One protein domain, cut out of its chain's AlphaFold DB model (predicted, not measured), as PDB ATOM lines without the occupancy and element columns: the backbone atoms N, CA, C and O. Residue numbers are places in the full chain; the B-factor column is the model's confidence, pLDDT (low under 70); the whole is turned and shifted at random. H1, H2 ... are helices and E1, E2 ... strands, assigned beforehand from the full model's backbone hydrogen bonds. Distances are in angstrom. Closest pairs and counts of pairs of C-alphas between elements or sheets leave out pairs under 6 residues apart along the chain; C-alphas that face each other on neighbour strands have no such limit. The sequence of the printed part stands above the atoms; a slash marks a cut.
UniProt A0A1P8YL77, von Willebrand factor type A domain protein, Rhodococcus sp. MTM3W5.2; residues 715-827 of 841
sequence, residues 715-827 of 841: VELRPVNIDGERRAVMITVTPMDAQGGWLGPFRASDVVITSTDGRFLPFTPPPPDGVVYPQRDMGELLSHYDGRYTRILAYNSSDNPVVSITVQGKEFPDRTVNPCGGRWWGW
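This is residues 715 to 827 of the 841 residues of the protein "von Willebrand factor type A domain protein" of Rhodococcus sp. MTM3W5.2 (UniProt A0A1P8YL77). A strongly twisted sheet of six strands has a small two-stranded sheet, E3 and E8, over part of one face, making a lopsided sandwich; the long strands E2 and E7 run side by side near its middle, and the hairpin of E5 and E6 branches off E7. After E8 the chain folds back beside that strand, and a last short helix, H1, lies away from the six-stranded sheet. The printed part has 113 residues, with eight named strands followed by one named helix: E1 to E8, then H1. The class is mostly strand, though under half of the residues are in named elements; the six-stranded sheet is branched, and both sheets are antiparallel. The whole is compact, with a radius of gyration of the C-alphas of 14.1 A and spans of 38 by 31 by 24 A.

In the branched sheet, E1 is residues 715 to 720, 15.7 A long, beginning at C-alpha 715 (15.140, -43.716, -11.584). E2 is residues 726 to 734, 26.3 A; E7 is 789 to 796, 23.4 A, ending at C-alpha 796 (3.383, -61.952, -14.499). E4 is residues 759 to 761, E5 770 to 774 and E6 780 to 784. In the other sheet, E3 is residues 751 to 755 and E8 802 to 807, 16.5 A. H1, residues 823 to 827, ends at C-alpha 827 (24.229, -65.367, -11.772).

E7 has E2 on one side and E4 and E6 on the other side. E2 and E7 are antiparallel at 158 degrees, with N 729 and O 793 2.9 A apart. E1 and E2 form a hairpin, with N 718 and O 730 at 2.9 A. E5, E6 and E7 are a meander, each strand the antiparallel neighbour of the one before; N 771 and O 783 are 2.8 A apart, as are N 790 and O 782. With E4 they make a Greek key, E4 being the antiparallel neighbour of E7, with N 761 and O 792 at 2.9 A. E3 and E8 are antiparallel at 167 degrees, with N 752 and O 806 at 2.8 A. The two sheets form a sandwich, face to face, their facing parts 9.2 A centre to centre. In H1, 0 of 1 O i to N i+4 pairs and 0 of 2 O i to N i+3 pairs are within hydrogen-bond range.

The C-alphas farthest apart, those of Gly 724 and Gln 739, are 43.4 A apart. The printed part has no cut. The links E2 to E3 and E8 to H1 are long. Mean pLDDT of the printed part is 89.1; residue 778 and residues 819 to 827 are under 70.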
ATOM      1  N   VAL A 715      16.214 -42.722 -11.414       97.75
ATOM      2  CA  VAL A 715      15.140 -43.716 -11.584       97.75
ATOM      3  C   VAL A 715      15.530 -44.999 -10.856       97.75
ATOM      4  O   VAL A 715      16.485 -45.677 -11.240       97.75
ATOM      5  N   GLU A 716      14.759 -45.358  -9.837       97.62
ATOM      6  CA  GLU A 716      14.940 -46.566  -9.038       97.62
ATOM      7  C   GLU A 716      13.831 -47.587  -9.330       97.62
ATOM      8  O   GLU A 716      12.643 -47.267  -9.335       97.62
ATOM      9  N   LEU A 717      14.231 -48.844  -9.545       96.38
ATOM     10  CA  LEU A 717      13.326 -49.987  -9.639       96.38
ATOM     11  C   LEU A 717      13.538 -50.898  -8.431       96.38
ATOM     12  O   LEU A 717      14.554 -51.593  -8.340       96.38
ATOM     13  N   ARG A 718      12.561 -50.941  -7.527       96.00
ATOM     14  CA  ARG A 718      12.624 -51.762  -6.317       96.00
ATOM     15  C   ARG A 718      11.570 -52.871  -6.352       96.00
ATOM     16  O   ARG A 718      10.384 -52.569  -6.424       96.00
ATOM     17  N   PRO A 719      11.950 -54.159  -6.274       93.81
ATOM     18  CA  PRO A 719      10.978 -55.245  -6.181       93.81
ATOM     19  C   PRO A 719      10.069 -55.087  -4.956       93.81
ATOM     20  O   PRO A 719      10.548 -54.775  -3.863       93.81
ATOM     21  N   VAL A 720       8.775 -55.344  -5.137       93.75
ATOM     22  CA  VAL A 720       7.768 -55.358  -4.070       93.75
ATOM     23  C   VAL A 720       7.167 -56.753  -3.995       93.75
ATOM     24  O   VAL A 720       6.779 -57.333  -5.011       93.75
ATOM     25  N   ASN A 721       7.100 -57.297  -2.782       89.00
ATOM     26  CA  ASN A 721       6.411 -58.556  -2.544       89.00
ATOM     27  C   ASN A 721       4.905 -58.288  -2.555       89.00
ATOM     28  O   ASN A 721       4.419 -57.484  -1.763       89.00
ATOM     29  N   ILE A 722       4.195 -58.961  -3.452       89.81
ATOM     30  CA  ILE A 722       2.735 -59.004  -3.482       89.81
ATOM     31  C   ILE A 722       2.297 -60.461  -3.354       89.81
ATOM     32  O   ILE A 722       3.037 -61.365  -3.745       89.81
ATOM     33  N   ASP A 723       1.116 -60.692  -2.790       83.38
ATOM     34  CA  ASP A 723       0.604 -62.045  -2.591       83.38
ATOM     35  C   ASP A 723       0.271 -62.724  -3.933       83.38
ATOM     36  O   ASP A 723      -0.301 -62.117  -4.844       83.38
ATOM     37  N   GLY A 724       0.604 -64.014  -4.046       83.62
ATOM     38  CA  GLY A 724       0.305 -64.853  -5.212       83.62
ATOM     39  C   GLY A 724       1.457 -65.012  -6.213       83.62
ATOM     40  O   GLY A 724       2.625 -64.822  -5.891       83.62
ATOM     41  N   GLU A 725       1.130 -65.424  -7.442       82.00
ATOM     42  CA  GLU A 725       2.118 -65.709  -8.504       82.00
ATOM     43  C   GLU A 725       2.608 -64.458  -9.257       82.00
ATOM     44  O   GLU A 725       3.507 -64.538 -10.101       82.00
ATOM     45  N   ARG A 726       2.016 -63.293  -8.979       87.44
ATOM     46  CA  ARG A 726       2.392 -62.028  -9.616       87.44
ATOM     47  C   ARG A 726       3.619 -61.431  -8.942       87.44
ATOM     48  O   ARG A 726       3.825 -61.567  -7.741       87.44
ATOM     49  N   ARG A 727       4.431 -60.734  -9.729       92.50
ATOM     50  CA  ARG A 727       5.539 -59.917  -9.231       92.50
ATOM     51  C   ARG A 727       5.129 -58.459  -9.275       92.50
ATOM     52  O   ARG A 727       4.336 -58.071 -10.129       92.50
ATOM     53  N   ALA A 728       5.691 -57.653  -8.385       94.50
ATOM     54  CA  ALA A 728       5.555 -56.213  -8.458       94.50
ATOM     55  C   ALA A 728       6.916 -55.528  -8.410       94.50
ATOM     56  O   ALA A 728       7.876 -56.019  -7.806       94.50
ATOM     57  N   VAL A 729       6.994 -54.376  -9.061       96.19
ATOM     58  CA  VAL A 729       8.116 -53.452  -8.959       96.19
ATOM     59  C   VAL A 729       7.571 -52.070  -8.631       96.19
ATOM     60  O   VAL A 729       6.611 -51.601  -9.239       96.19
ATOM     61  N   MET A 730       8.173 -51.434  -7.638       96.44
ATOM     62  CA  MET A 730       7.991 -50.027  -7.342       96.44
ATOM     63  C   MET A 730       8.969 -49.246  -8.208       96.44
ATOM     64  O   MET A 730      10.179 -49.469  -8.142       96.44
ATOM     65  N   ILE A 731       8.421 -48.378  -9.045       97.50
ATOM     66  CA  ILE A 731       9.167 -47.474  -9.909       97.50
ATOM     67  C   ILE A 731       9.141 -46.122  -9.219       97.50
ATOM     68  O   ILE A 731       8.058 -45.567  -9.037       97.50
ATOM     69  N   THR A 732      10.306 -45.610  -8.841       97.88
ATOM     70  CA  THR A 732      10.445 -44.291  -8.224       97.88
ATOM     71  C   THR A 732      11.331 -43.416  -9.098       97.88
ATOM     72  O   THR A 732      12.443 -43.813  -9.439       97.88
ATOM     73  N   VAL A 733      10.850 -42.226  -9.452       98.12
ATOM     74  CA  VAL A 733      11.625 -41.206 -10.169       98.12
ATOM     75  C   VAL A 733      11.819 -39.977  -9.283       98.12
ATOM     76  O   VAL A 733      10.910 -39.580  -8.554       98.12
ATOM     77  N   THR A 734      13.014 -39.392  -9.336       98.12
ATOM     78  CA  THR A 734      13.373 -38.125  -8.684       98.12
ATOM     79  C   THR A 734      13.845 -37.156  -9.768       98.12
ATOM     80  O   THR A 734      15.025 -37.192 -10.134       98.12
ATOM     81  N   PRO A 735      12.928 -36.366 -10.356       98.06
ATOM     82  CA  PRO A 735      13.265 -35.450 -11.438       98.06
ATOM     83  C   PRO A 735      14.084 -34.252 -10.940       98.06
ATOM     84  O   PRO A 735      13.717 -33.607  -9.955       98.06
ATOM     85  N   MET A 736      15.172 -33.945 -11.641       98.06
ATOM     86  CA  MET A 736      16.051 -32.801 -11.384       98.06
ATOM     87  C   MET A 736      16.449 -32.126 -12.696       98.06
ATOM     88  O   MET A 736      16.491 -32.785 -13.736       98.06
ATOM     89  N   ASP A 737      16.769 -30.835 -12.659       97.94
ATOM     90  CA  ASP A 737      17.409 -30.139 -13.777       97.94
ATOM     91  C   ASP A 737      18.921 -30.427 -13.873       97.94
ATOM     92  O   ASP A 737      19.504 -31.192 -13.095       97.94
ATOM     93  N   ALA A 738      19.580 -29.821 -14.863       97.00
ATOM     94  CA  ALA A 738      21.016 -29.978 -15.090       97.00
ATOM     95  C   ALA A 738      21.887 -29.408 -13.949       97.00
ATOM     96  O   ALA A 738      23.059 -29.769 -13.835       97.00
ATOM     97  N   GLN A 739      21.327 -28.537 -13.108       96.81
ATOM     98  CA  GLN A 739      21.994 -27.864 -11.995       96.81
ATOM     99  C   GLN A 739      21.741 -28.566 -10.648       96.81
ATOM    100  O   GLN A 739      22.334 -28.178  -9.640       96.81
ATOM    101  N   GLY A 740      20.915 -29.618 -10.626       96.62
ATOM    102  CA  GLY A 740      20.545 -30.361  -9.419       96.62
ATOM    103  C   GLY A 740      19.348 -29.772  -8.664       96.62
ATOM    104  O   GLY A 740      19.064 -30.213  -7.549       96.62
ATOM    105  N   GLY A 741      18.648 -28.797  -9.249       97.06
ATOM    106  CA  GLY A 741      17.366 -28.305  -8.761       97.06
ATOM    107  C   GLY A 741      16.279 -29.363  -8.947       97.06
ATOM    108  O   GLY A 741      16.168 -29.979 -10.004       97.06
ATOM    109  N   TRP A 742      15.489 -29.605  -7.907       97.12
ATOM    110  CA  TRP A 742      14.456 -30.640  -7.883       97.12
ATOM    111  C   TRP A 742      13.154 -30.089  -8.445       97.12
ATOM    112  O   TRP A 742      12.766 -28.987  -8.067       97.12
ATOM    113  N   LEU A 743      12.428 -30.895  -9.230       95.31
ATOM    114  CA  LEU A 743      11.061 -30.564  -9.667       95.31
ATOM    115  C   LEU A 743      10.112 -30.317  -8.476       95.31
ATOM    116  O   LEU A 743       9.152 -29.558  -8.586       95.31
ATOM    117  N   GLY A 744      10.416 -30.931  -7.328       93.50
ATOM    118  CA  GLY A 744       9.641 -30.809  -6.098       93.50
ATOM    119  C   GLY A 744       8.420 -31.726  -6.059       93.50
ATOM    120  O   GLY A 744       8.226 -32.534  -6.961       93.50
ATOM    121  N   PRO A 745       7.626 -31.676  -4.978       92.19
ATOM    122  CA  PRO A 745       6.366 -32.408  -4.866       92.19
ATOM    123  C   PRO A 745       5.239 -31.762  -5.692       92.19
ATOM    124  O   PRO A 745       5.355 -30.645  -6.186       92.19
ATOM    125  N   PHE A 746       4.102 -32.457  -5.793       87.62
ATOM    126  CA  PHE A 746       2.839 -31.977  -6.380       87.62
ATOM    127  C   PHE A 746       2.838 -31.711  -7.895       87.62
ATOM    128  O   PHE A 746       1.834 -31.259  -8.423       87.62
ATOM    129  N   ARG A 747       3.902 -32.074  -8.624       88.19
ATOM    130  CA  ARG A 747       3.930 -32.075 -10.108       88.19
ATOM    131  C   ARG A 747       3.569 -33.435 -10.716       88.19
ATOM    132  O   ARG A 747       4.311 -33.991 -11.515       88.19
ATOM    133  N   ALA A 748       2.506 -34.066 -10.220       86.19
ATOM    134  CA  ALA A 748       2.129 -35.420 -10.650       86.19
ATOM    135  C   ALA A 748       1.702 -35.467 -12.125       86.19
ATOM    136  O   ALA A 748       1.884 -36.474 -12.801       86.19
ATOM    137  N   SER A 749       1.160 -34.356 -12.596       78.88
ATOM    138  CA  SER A 749       0.835 -34.054 -13.977       78.88
ATOM    139  C   SER A 749       2.015 -34.129 -14.942       78.88
ATOM    140  O   SER A 749       1.926 -34.723 -16.014       78.88
ATOM    141  N   ASP A 750       3.146 -33.572 -14.519       87.75
ATOM    142  CA  ASP A 750       4.371 -33.506 -15.305       87.75
ATOM    143  C   ASP A 750       5.033 -34.873 -15.474       87.75
ATOM    144  O   ASP A 750       5.952 -34.996 -16.277       87.75
ATOM    145  N   VAL A 751       4.614 -35.893 -14.717       92.06
ATOM    146  CA  VAL A 751       5.284 -37.193 -14.631       92.06
ATOM    147  C   VAL A 751       4.378 -38.301 -15.158       92.06
ATOM    148  O   VAL A 751       3.462 -38.777 -14.488       92.06
ATOM    149  N   VAL A 752       4.709 -38.804 -16.343       93.25
ATOM    150  CA  VAL A 752       4.031 -39.936 -16.971       93.25
ATOM    151  C   VAL A 752       4.919 -41.172 -16.870       93.25
ATOM    152  O   VAL A 752       6.056 -41.181 -17.331       93.25
ATOM    153  N   ILE A 753       4.393 -42.244 -16.276       95.19
ATOM    154  CA  ILE A 753       5.077 -43.540 -16.181       95.19
ATOM    155  C   ILE A 753       4.175 -44.590 -16.817       95.19
ATOM    156  O   ILE A 753       3.104 -44.878 -16.283       95.19
ATOM    157  N   THR A 754       4.610 -45.178 -17.925       95.44
ATOM    158  CA  THR A 754       3.881 -46.220 -18.660       95.44
ATOM    159  C   THR A 754       4.671 -47.529 -18.675       95.44
ATOM    160  O   THR A 754       5.838 -47.584 -18.281       95.44
ATOM    161  N   SER A 755       4.015 -48.620 -19.067       96.25
ATOM    162  CA  SER A 755       4.643 -49.934 -19.195       96.25
ATOM    163  C   SER A 755       4.077 -50.681 -20.396       96.25
ATOM    164  O   SER A 755       2.878 -50.583 -20.663       96.25
ATOM    165  N   THR A 756       4.917 -51.451 -21.091       96.69
ATOM    166  CA  THR A 756       4.482 -52.317 -22.204       96.69
ATOM    167  C   THR A 756       3.593 -53.467 -21.747       96.69
ATOM    168  O   THR A 756       2.702 -53.884 -22.479       96.69
ATOM    169  N   ASP A 757       3.832 -53.971 -20.534       94.25
ATOM    170  CA  ASP A 757       3.135 -55.114 -19.950       94.25
ATOM    171  C   ASP A 757       2.791 -54.860 -18.480       94.25
ATOM    172  O   ASP A 757       3.370 -53.996 -17.816       94.25
ATOM    173  N   GLY A 758       1.884 -55.673 -17.945       93.50
ATOM    174  CA  GLY A 758       1.438 -55.576 -16.560       93.50
ATOM    175  C   GLY A 758       0.330 -54.544 -16.352       93.50
ATOM    176  O   GLY A 758      -0.317 -54.074 -17.284       93.50
ATOM    177  N   ARG A 759       0.061 -54.246 -15.084       94.62
ATOM    178  CA  ARG A 759      -0.962 -53.294 -14.651       94.62
ATOM    179  C   ARG A 759      -0.458 -52.520 -13.443       94.62
ATOM    180  O   ARG A 759       0.061 -53.118 -12.499       94.62
ATOM    181  N   PHE A 760      -0.663 -51.208 -13.446       94.69
ATOM    182  CA  PHE A 760      -0.389 -50.385 -12.275       94.69
ATOM    183  C   PHE A 760      -1.426 -50.626 -11.171       94.69
ATOM    184  O   PHE A 760      -2.629 -50.714 -11.432       94.69
ATOM    185  N   LEU A 761      -0.945 -50.789  -9.940       92.31
ATOM    186  CA  LEU A 761      -1.767 -51.012  -8.755       92.31
ATOM    187  C   LEU A 761      -2.100 -49.684  -8.054       92.31
ATOM    188  O   LEU A 761      -1.278 -48.766  -8.100       92.31
ATOM    189  N   PRO A 762      -3.263 -49.585  -7.383       91.31
ATOM    190  CA  PRO A 762      -3.563 -48.471  -6.492       91.31
ATOM    191  C   PRO A 762      -2.776 -48.577  -5.175       91.31
ATOM    192  O   PRO A 762      -2.366 -49.660  -4.745       91.31
ATOM    193  N   PHE A 763      -2.614 -47.444  -4.504       86.12
ATOM    194  CA  PHE A 763      -2.070 -47.292  -3.167       86.12
ATOM    195  C   PHE A 763      -3.198 -47.430  -2.131       86.12
ATOM    196  O   PHE A 763      -3.937 -46.490  -1.851       86.12
ATOM    197  N   THR A 764      -3.360 -48.618  -1.538       86.94
ATOM    198  CA  THR A 764      -4.394 -48.858  -0.514       86.94
ATOM    199  C   THR A 764      -3.806 -49.500   0.750       86.94
ATOM    200  O   THR A 764      -3.412 -50.666   0.697       86.94
ATOM    201  N   PRO A 765      -3.784 -48.791   1.902       84.62
ATOM    202  CA  PRO A 765      -4.144 -47.377   2.088       84.62
ATOM    203  C   PRO A 765      -3.113 -46.412   1.455       84.62
ATOM    204  O   PRO A 765      -1.963 -46.813   1.263       84.62
ATOM    205  N   PRO A 766      -3.488 -45.148   1.170       81.12
ATOM    206  CA  PRO A 766      -2.551 -44.125   0.708       81.12
ATOM    207  C   PRO A 766      -1.378 -43.963   1.686       81.12
ATOM    208  O   PRO A 766      -1.614 -43.810   2.894       81.12
ATOM    209  N   PRO A 767      -0.123 -44.002   1.209       87.62
ATOM    210  CA  PRO A 767       1.035 -43.756   2.046       87.62
ATOM    211  C   PRO A 767       0.977 -42.367   2.690       87.62
ATOM    212  O   PRO A 767       0.548 -41.403   2.056       87.62
ATOM    213  N   PRO A 768       1.385 -42.235   3.964       87.38
ATOM    214  CA  PRO A 768       1.310 -40.960   4.660       87.38
ATOM    215  C   PRO A 768       2.348 -39.948   4.159       87.38
ATOM    216  O   PRO A 768       2.311 -38.809   4.601       87.38
ATOM    217  N   ASP A 769       3.331 -40.357   3.362       88.12
ATOM    218  CA  ASP A 769       4.487 -39.584   2.890       88.12
ATOM    219  C   ASP A 769       4.263 -38.858   1.554       88.12
ATOM    220  O   ASP A 769       5.195 -38.247   1.031       88.12
ATOM    221  N   GLY A 770       3.032 -38.835   1.041       86.88
ATOM    222  CA  GLY A 770       2.714 -38.087  -0.169       86.88
ATOM    223  C   GLY A 770       1.226 -37.946  -0.458       86.88
ATOM    224  O   GLY A 770       0.365 -38.269   0.361       86.88
ATOM    225  N   VAL A 771       0.940 -37.458  -1.661       84.88
ATOM    226  CA  VAL A 771      -0.406 -37.297  -2.216       84.88
ATOM    227  C   VAL A 771      -0.566 -38.231  -3.406       84.88
ATOM    228  O   VAL A 771       0.313 -38.331  -4.263       84.88
ATOM    229  N   VAL A 772      -1.689 -38.941  -3.439       85.25
ATOM    230  CA  VAL A 772      -2.011 -39.910  -4.485       85.25
ATOM    231  C   VAL A 772      -2.852 -39.233  -5.561       85.25
ATOM    232  O   VAL A 772      -3.906 -38.674  -5.262       85.25
ATOM    233  N   TYR A 773      -2.398 -39.325  -6.806       80.31
ATOM    234  CA  TYR A 773      -3.072 -38.787  -7.981       80.31
ATOM    235  C   TYR A 773      -3.556 -39.939  -8.870       80.31
ATOM    236  O   TYR A 773      -2.747 -40.807  -9.226       80.31
ATOM    237  N   PRO A 774      -4.846 -39.988  -9.246       77.69
ATOM    238  CA  PRO A 774      -5.332 -40.975 -10.206       77.69
ATOM    239  C   PRO A 774      -4.675 -40.743 -11.573       77.69
ATOM    240  O   PRO A 774      -4.302 -39.624 -11.889       77.69
ATOM    241  N   GLN A 775      -4.519 -41.784 -12.388       79.88
ATOM    242  CA  GLN A 775      -3.940 -41.696 -13.736       79.88
ATOM    243  C   GLN A 775      -4.907 -42.267 -14.782       79.88
ATOM    244  O   GLN A 775      -5.762 -43.103 -14.472       79.88
ATOM    245  N   ARG A 776      -4.776 -41.831 -16.047       71.44
ATOM    246  CA  ARG A 776      -5.694 -42.218 -17.145       71.44
ATOM    247  C   ARG A 776      -5.763 -43.732 -17.385       71.44
ATOM    248  O   ARG A 776      -6.773 -44.232 -17.868       71.44
ATOM    249  N   ASP A 777      -4.712 -44.469 -17.036       73.38
ATOM    250  CA  ASP A 777      -4.596 -45.924 -17.192       73.38
ATOM    251  C   ASP A 777      -5.154 -46.729 -15.997       73.38
ATOM    252  O   ASP A 777      -4.819 -47.902 -15.821       73.38
ATOM    253  N   MET A 778      -6.021 -46.116 -15.181       66.31
ATOM    254  CA  MET A 778      -6.651 -46.705 -13.986       66.31
ATOM    255  C   MET A 778      -5.683 -47.080 -12.849       66.31
ATOM    256  O   MET A 778      -6.091 -47.773 -11.912       66.31
ATOM    257  N   GLY A 779      -4.416 -46.665 -12.911       78.00
ATOM    258  CA  GLY A 779      -3.504 -46.740 -11.771       78.00
ATOM    259  C   GLY A 779      -3.402 -45.408 -11.029       78.00
ATOM    260  O   GLY A 779      -4.060 -44.429 -11.367       78.00
ATOM    261  N   GLU A 780      -2.522 -45.367 -10.037       87.12
ATOM    262  CA  GLU A 780      -2.263 -44.168  -9.238       87.12
ATOM    263  C   GLU A 780      -0.777 -43.791  -9.304       87.12
ATOM    264  O   GLU A 780       0.086 -44.652  -9.520       87.12
ATOM    265  N   LEU A 781      -0.488 -42.500  -9.147       91.19
ATOM    266  CA  LEU A 781       0.847 -41.930  -9.002       91.19
ATOM    267  C   LEU A 781       0.941 -41.261  -7.632       91.19
ATOM    268  O   LEU A 781       0.185 -40.340  -7.331       91.19
ATOM    269  N   LEU A 782       1.870 -41.718  -6.800       93.62
ATOM    270  CA  LEU A 782       2.161 -41.092  -5.516       93.62
ATOM    271  C   LEU A 782       3.227 -40.015  -5.712       93.62
ATOM    272  O   LEU A 782       4.360 -40.345  -6.067       93.62
ATOM    273  N   SER A 783       2.877 -38.755  -5.459       93.62
ATOM    274  CA  SER A 783       3.838 -37.659  -5.321       93.62
ATOM    275  C   SER A 783       4.227 -37.531  -3.852       93.62
ATOM    276  O   SER A 783       3.415 -37.138  -3.015       93.62
ATOM    277  N   HIS A 784       5.455 -37.921  -3.531       94.81
ATOM    278  CA  HIS A 784       6.026 -37.803  -2.193       94.81
ATOM    279  C   HIS A 784       6.352 -36.346  -1.884       94.81
ATOM    280  O   HIS A 784       6.750 -35.601  -2.778       94.81
ATOM    281  N   TYR A 785       6.260 -35.956  -0.611       93.69
ATOM    282  CA  TYR A 785       6.605 -34.592  -0.182       93.69
ATOM    283  C   TYR A 785       8.080 -34.237  -0.427       93.69
ATOM    284  O   TYR A 785       8.409 -33.066  -0.575       93.69
ATOM    285  N   ASP A 786       8.956 -35.238  -0.532       95.00
ATOM    286  CA  ASP A 786      10.380 -35.081  -0.855       95.00
ATOM    287  C   ASP A 786      10.672 -34.993  -2.368       95.00
ATOM    288  O   ASP A 786      11.810 -35.161  -2.798       95.00
ATOM    289  N   GLY A 787       9.648 -34.765  -3.199       94.69
ATOM    290  CA  GLY A 787       9.788 -34.596  -4.648       94.69
ATOM    291  C   GLY A 787      10.006 -35.889  -5.437       94.69
ATOM    292  O   GLY A 787      10.299 -35.848  -6.634       94.69
ATOM    293  N   ARG A 788       9.865 -37.059  -4.801       97.25
ATOM    294  CA  ARG A 788       9.837 -38.347  -5.509       97.25
ATOM    295  C   ARG A 788       8.449 -38.641  -6.071       97.25
ATOM    296  O   ARG A 788       7.432 -38.319  -5.466       97.25
ATOM    297  N   TYR A 789       8.400 -39.375  -7.177       97.19
ATOM    298  CA  TYR A 789       7.157 -39.848  -7.789       97.19
ATOM    299  C   TYR A 789       7.193 -41.356  -7.934       97.19
ATOM    300  O   TYR A 789       8.192 -41.905  -8.395       97.19
ATOM    301  N   THR A 790       6.138 -42.044  -7.500       97.38
ATOM    302  CA  THR A 790       6.137 -43.507  -7.418       97.38
ATOM    303  C   THR A 790       4.887 -44.144  -8.008       97.38
ATOM    304  O   THR A 790       3.770 -43.719  -7.723       97.38
ATOM    305  N   ARG A 791       5.081 -45.233  -8.762       96.25
ATOM    306  CA  ARG A 791       4.020 -46.178  -9.151       96.25
ATOM    307  C   ARG A 791       4.425 -47.613  -8.839       96.25
ATOM    308  O   ARG A 791       5.610 -47.945  -8.830       96.25
ATOM    309  N   ILE A 792       3.435 -48.478  -8.632       95.69
ATOM    310  CA  ILE A 792       3.647 -49.916  -8.438       95.69
ATOM    311  C   ILE A 792       3.118 -50.653  -9.663       95.69
ATOM    312  O   ILE A 792       1.914 -50.667  -9.909       95.69
ATOM    313  N   LEU A 793       4.012 -51.284 -10.421       96.06
ATOM    314  CA  LEU A 793       3.664 -52.111 -11.572       96.06
ATOM    315  C   LEU A 793       3.610 -53.581 -11.153       96.06
ATOM    316  O   LEU A 793       4.633 -54.144 -10.758       96.06
ATOM    317  N   ALA A 794       2.444 -54.214 -11.282       94.94
ATOM    318  CA  ALA A 794       2.286 -55.656 -11.129       94.94
ATOM    319  C   ALA A 794       2.290 -56.356 -12.492       94.94
ATOM    320  O   ALA A 794       1.605 -55.933 -13.419       94.94
ATOM    321  N   TYR A 795       3.036 -57.450 -12.607       94.62
ATOM    322  CA  TYR A 795       3.243 -58.178 -13.860       94.62
ATOM    323  C   TYR A 795       3.397 -59.684 -13.602       94.62
ATOM    324  O   TYR A 795       3.666 -60.117 -12.473       94.62
ATOM    325  N   ASN A 796       3.194 -60.509 -14.632       93.12
ATOM    326  CA  ASN A 796       3.383 -61.952 -14.499       93.12
ATOM    327  C   ASN A 796       4.871 -62.300 -14.579       93.12
ATOM    328  O   ASN A 796       5.668 -61.598 -15.193       93.12
ATOM    329  N   SER A 797       5.265 -63.429 -13.993       88.12
ATOM    330  CA  SER A 797       6.669 -63.863 -13.999       88.12
ATOM    331  C   SER A 797       7.248 -64.135 -15.400       88.12
ATOM    332  O   SER A 797       8.473 -64.143 -15.546       88.12
ATOM    333  N   SER A 798       6.384 -64.349 -16.400       88.81
ATOM    334  CA  SER A 798       6.718 -64.507 -17.822       88.81
ATOM    335  C   SER A 798       6.976 -63.193 -18.557       88.81
ATOM    336  O   SER A 798       7.624 -63.212 -19.605       88.81
ATOM    337  N   ASP A 799       6.458 -62.084 -18.036       92.69
ATOM    338  CA  ASP A 799       6.452 -60.800 -18.727       92.69
ATOM    339  C   ASP A 799       7.817 -60.118 -18.545       92.69
ATOM    340  O   ASP A 799       8.489 -60.296 -17.524       92.69
ATOM    341  N   ASN A 800       8.240 -59.326 -19.533       92.75
ATOM    342  CA  ASN A 800       9.447 -58.497 -19.443       92.75
ATOM    343  C   ASN A 800       9.059 -57.032 -19.664       92.75
ATOM    344  O   ASN A 800       9.402 -56.483 -20.713       92.75
ATOM    345  N   PRO A 801       8.330 -56.414 -18.715       95.81
ATOM    346  CA  PRO A 801       7.815 -55.078 -18.931       95.81
ATOM    347  C   PRO A 801       8.963 -54.093 -19.145       95.81
ATOM    348  O   PRO A 801       9.964 -54.096 -18.413       95.81
ATOM    349  N   VAL A 802       8.800 -53.246 -20.154       96.88
ATOM    350  CA  VAL A 802       9.633 -52.069 -20.369       96.88
ATOM    351  C   VAL A 802       8.868 -50.879 -19.822       96.88
ATOM    352  O   VAL A 802       7.743 -50.620 -20.243       96.88
ATOM    353  N   VAL A 803       9.466 -50.204 -18.844       96.94
ATOM    354  CA  VAL A 803       8.913 -48.996 -18.238       96.94
ATOM    355  C   VAL A 803       9.471 -47.795 -18.984       96.94
ATOM    356  O   VAL A 803      10.692 -47.606 -19.005       96.94
ATOM    357  N   SER A 804       8.568 -46.990 -19.533       97.38
ATOM    358  CA  SER A 804       8.878 -45.714 -20.170       97.38
ATOM    359  C   SER A 804       8.432 -44.588 -19.243       97.38
ATOM    360  O   SER A 804       7.338 -44.622 -18.673       97.38
ATOM    361  N   ILE A 805       9.316 -43.617 -19.038       97.25
ATOM    362  CA  ILE A 805       9.082 -42.480 -18.150       97.25
ATOM    363  C   ILE A 805       9.254 -41.220 -18.984       97.25
ATOM    364  O   ILE A 805      10.277 -41.045 -19.645       97.25
ATOM    365  N   THR A 806       8.269 -40.341 -18.922       96.25
ATOM    366  CA  THR A 806       8.316 -39.025 -19.545       96.25
ATOM    367  C   THR A 806       8.070 -37.995 -18.458       96.25
ATOM    368  O   THR A 806       7.079 -38.097 -17.736       96.25
ATOM    369  N   VAL A 807       8.967 -37.019 -18.329       94.81
ATOM    370  CA  VAL A 807       8.779 -35.887 -17.411       94.81
ATOM    371  C   VAL A 807       8.807 -34.591 -18.208       94.81
ATOM    372  O   VAL A 807       9.771 -34.364 -18.936       94.81
ATOM    373  N   GLN A 808       7.753 -33.772 -18.124       91.31
ATOM    374  CA  GLN A 808       7.590 -32.537 -18.914       91.31
ATOM    375  C   GLN A 808       7.835 -32.758 -20.422       91.31
ATOM    376  O   GLN A 808       8.554 -32.013 -21.087       91.31
ATOM    377  N   GLY A 809       7.316 -33.866 -20.962       92.12
ATOM    378  CA  GLY A 809       7.509 -34.256 -22.364       92.12
ATOM    379  C   GLY A 809       8.899 -34.809 -22.721       92.12
ATOM    380  O   GLY A 809       9.082 -35.285 -23.838       92.12
ATOM    381  N   LYS A 810       9.874 -34.808 -21.800       95.56
ATOM    382  CA  LYS A 810      11.205 -35.388 -22.027       95.56
ATOM    383  C   LYS A 810      11.224 -36.869 -21.672       95.56
ATOM    384  O   LYS A 810      10.923 -37.251 -20.541       95.56
ATOM    385  N   GLU A 811      11.606 -37.698 -22.635       97.19
ATOM    386  CA  GLU A 811      11.733 -39.143 -22.452       97.19
ATOM    387  C   GLU A 811      13.001 -39.499 -21.671       97.19
ATOM    388  O   GLU A 811      14.107 -39.042 -21.968       97.19
ATOM    389  N   PHE A 812      12.837 -40.349 -20.664       97.69
ATOM    390  CA  PHE A 812      13.936 -40.955 -19.930       97.69
ATOM    391  C   PHE A 812      14.339 -42.272 -20.599       97.69
ATOM    392  O   PHE A 812      13.502 -42.924 -21.224       97.69
ATOM    393  N   PRO A 813      15.591 -42.733 -20.423       97.56
ATOM    394  CA  PRO A 813      15.996 -44.040 -20.919       97.56
ATOM    395  C   PRO A 813      15.103 -45.155 -20.365       97.56
ATOM    396  O   PRO A 813      15.009 -45.330 -19.145       97.56
ATOM    397  N   ASP A 814      14.510 -45.933 -21.272       97.12
ATOM    398  CA  ASP A 814      13.656 -47.073 -20.943       97.12
ATOM    399  C   ASP A 814      14.318 -48.017 -19.933       97.12
ATOM    400  O   ASP A 814      15.512 -48.346 -20.008       97.12
ATOM    401  N   ARG A 815      13.518 -48.509 -18.984       96.38
ATOM    402  CA  ARG A 815      13.979 -49.448 -17.960       96.38
ATOM    403  C   ARG A 815      13.269 -50.784 -18.104       96.38
ATOM    404  O   ARG A 815      12.088 -50.918 -17.799       96.38
ATOM    405  N   THR A 816      14.008 -51.814 -18.513       94.94
ATOM    406  CA  THR A 816      13.497 -53.189 -18.495       94.94
ATOM    407  C   THR A 816      13.457 -53.713 -17.063       94.94
ATOM    408  O   THR A 816      14.489 -53.813 -16.387       94.94
ATOM    409  N   VAL A 817      12.272 -54.102 -16.605       93.00
ATOM    410  CA  VAL A 817      12.096 -54.739 -15.301       93.00
ATOM    411  C   VAL A 817      12.628 -56.161 -15.406       93.00
ATOM    412  O   VAL A 817      12.002 -57.040 -15.991       93.00
ATOM    413  N   ASN A 818      13.821 -56.401 -14.863       83.31
ATOM    414  CA  ASN A 818      14.415 -57.732 -14.900       83.31
ATOM    415  C   ASN A 818      13.651 -58.680 -13.958       83.31
ATOM    416  O   ASN A 818      13.716 -58.498 -12.739       83.31
ATOM    417  N   PRO A 819      13.037 -59.764 -14.465       67.44
ATOM    418  CA  PRO A 819      12.269 -60.693 -13.635       67.44
ATOM    419  C   PRO A 819      13.127 -61.468 -12.609       67.44
ATOM    420  O   PRO A 819      12.591 -62.150 -11.740       67.44
ATOM    421  N   CYS A 820      14.462 -61.390 -12.671       63.62
ATOM    422  CA  CYS A 820      15.386 -62.262 -11.929       63.62
ATOM    423  C   CYS A 820      16.235 -61.531 -10.863       63.62
ATOM    424  O   CYS A 820      17.394 -61.888 -10.651       63.62
ATOM    425  N   GLY A 821      15.687 -60.507 -10.200       53.56
ATOM    426  CA  GLY A 821      16.405 -59.534  -9.351       53.56
ATOM    427  C   GLY A 821      17.104 -60.021  -8.065       53.56
ATOM    428  O   GLY A 821      17.633 -59.199  -7.322       53.56
ATOM    429  N   GLY A 822      17.180 -61.321  -7.775       54.62
ATOM    430  CA  GLY A 822      18.024 -61.806  -6.676       54.62
ATOM    431  C   GLY A 822      19.492 -61.856  -7.107       54.62
ATOM    432  O   GLY A 822      19.799 -62.551  -8.070       54.62
ATOM    433  N   ARG A 823      20.426 -61.198  -6.396       52.91
ATOM    434  CA  ARG A 823      21.884 -61.226  -6.707       52.91
ATOM    435  C   ARG A 823      22.444 -62.643  -6.931       52.91
ATOM    436  O   ARG A 823      23.372 -62.812  -7.716       52.91
ATOM    437  N   TRP A 824      21.856 -63.652  -6.289       57.72
ATOM    438  CA  TRP A 824      22.209 -65.064  -6.462       57.72
ATOM    439  C   TRP A 824      21.583 -65.690  -7.724       57.72
ATOM    440  O   TRP A 824      22.245 -66.402  -8.474       57.72
ATOM    441  N   TRP A 825      20.331 -65.345  -8.027       55.66
ATOM    442  CA  TRP A 825      19.611 -65.810  -9.217       55.66
ATOM    443  C   TRP A 825      20.031 -65.104 -10.508       55.66
ATOM    444  O   TRP A 825      19.963 -65.708 -11.570       55.66
ATOM    445  N   GLY A 826      20.536 -63.869 -10.447       59.12
ATOM    446  CA  GLY A 826      21.088 -63.173 -11.612       59.12
ATOM    447  C   GLY A 826      22.301 -63.898 -12.202       59.12
ATOM    448  O   GLY A 826      22.420 -64.003 -13.424       59.12
ATOM    449  N   TRP A 827      23.153 -64.471 -11.344       63.56
ATOM    450  CA  TRP A 827      24.229 -65.367 -11.772       63.56
ATOM    451  C   TRP A 827      23.672 -66.651 -12.381       63.56
ATOM    452  O   TRP A 827      24.074 -66.999 -13.485       63.56
TER     453      TRP A 827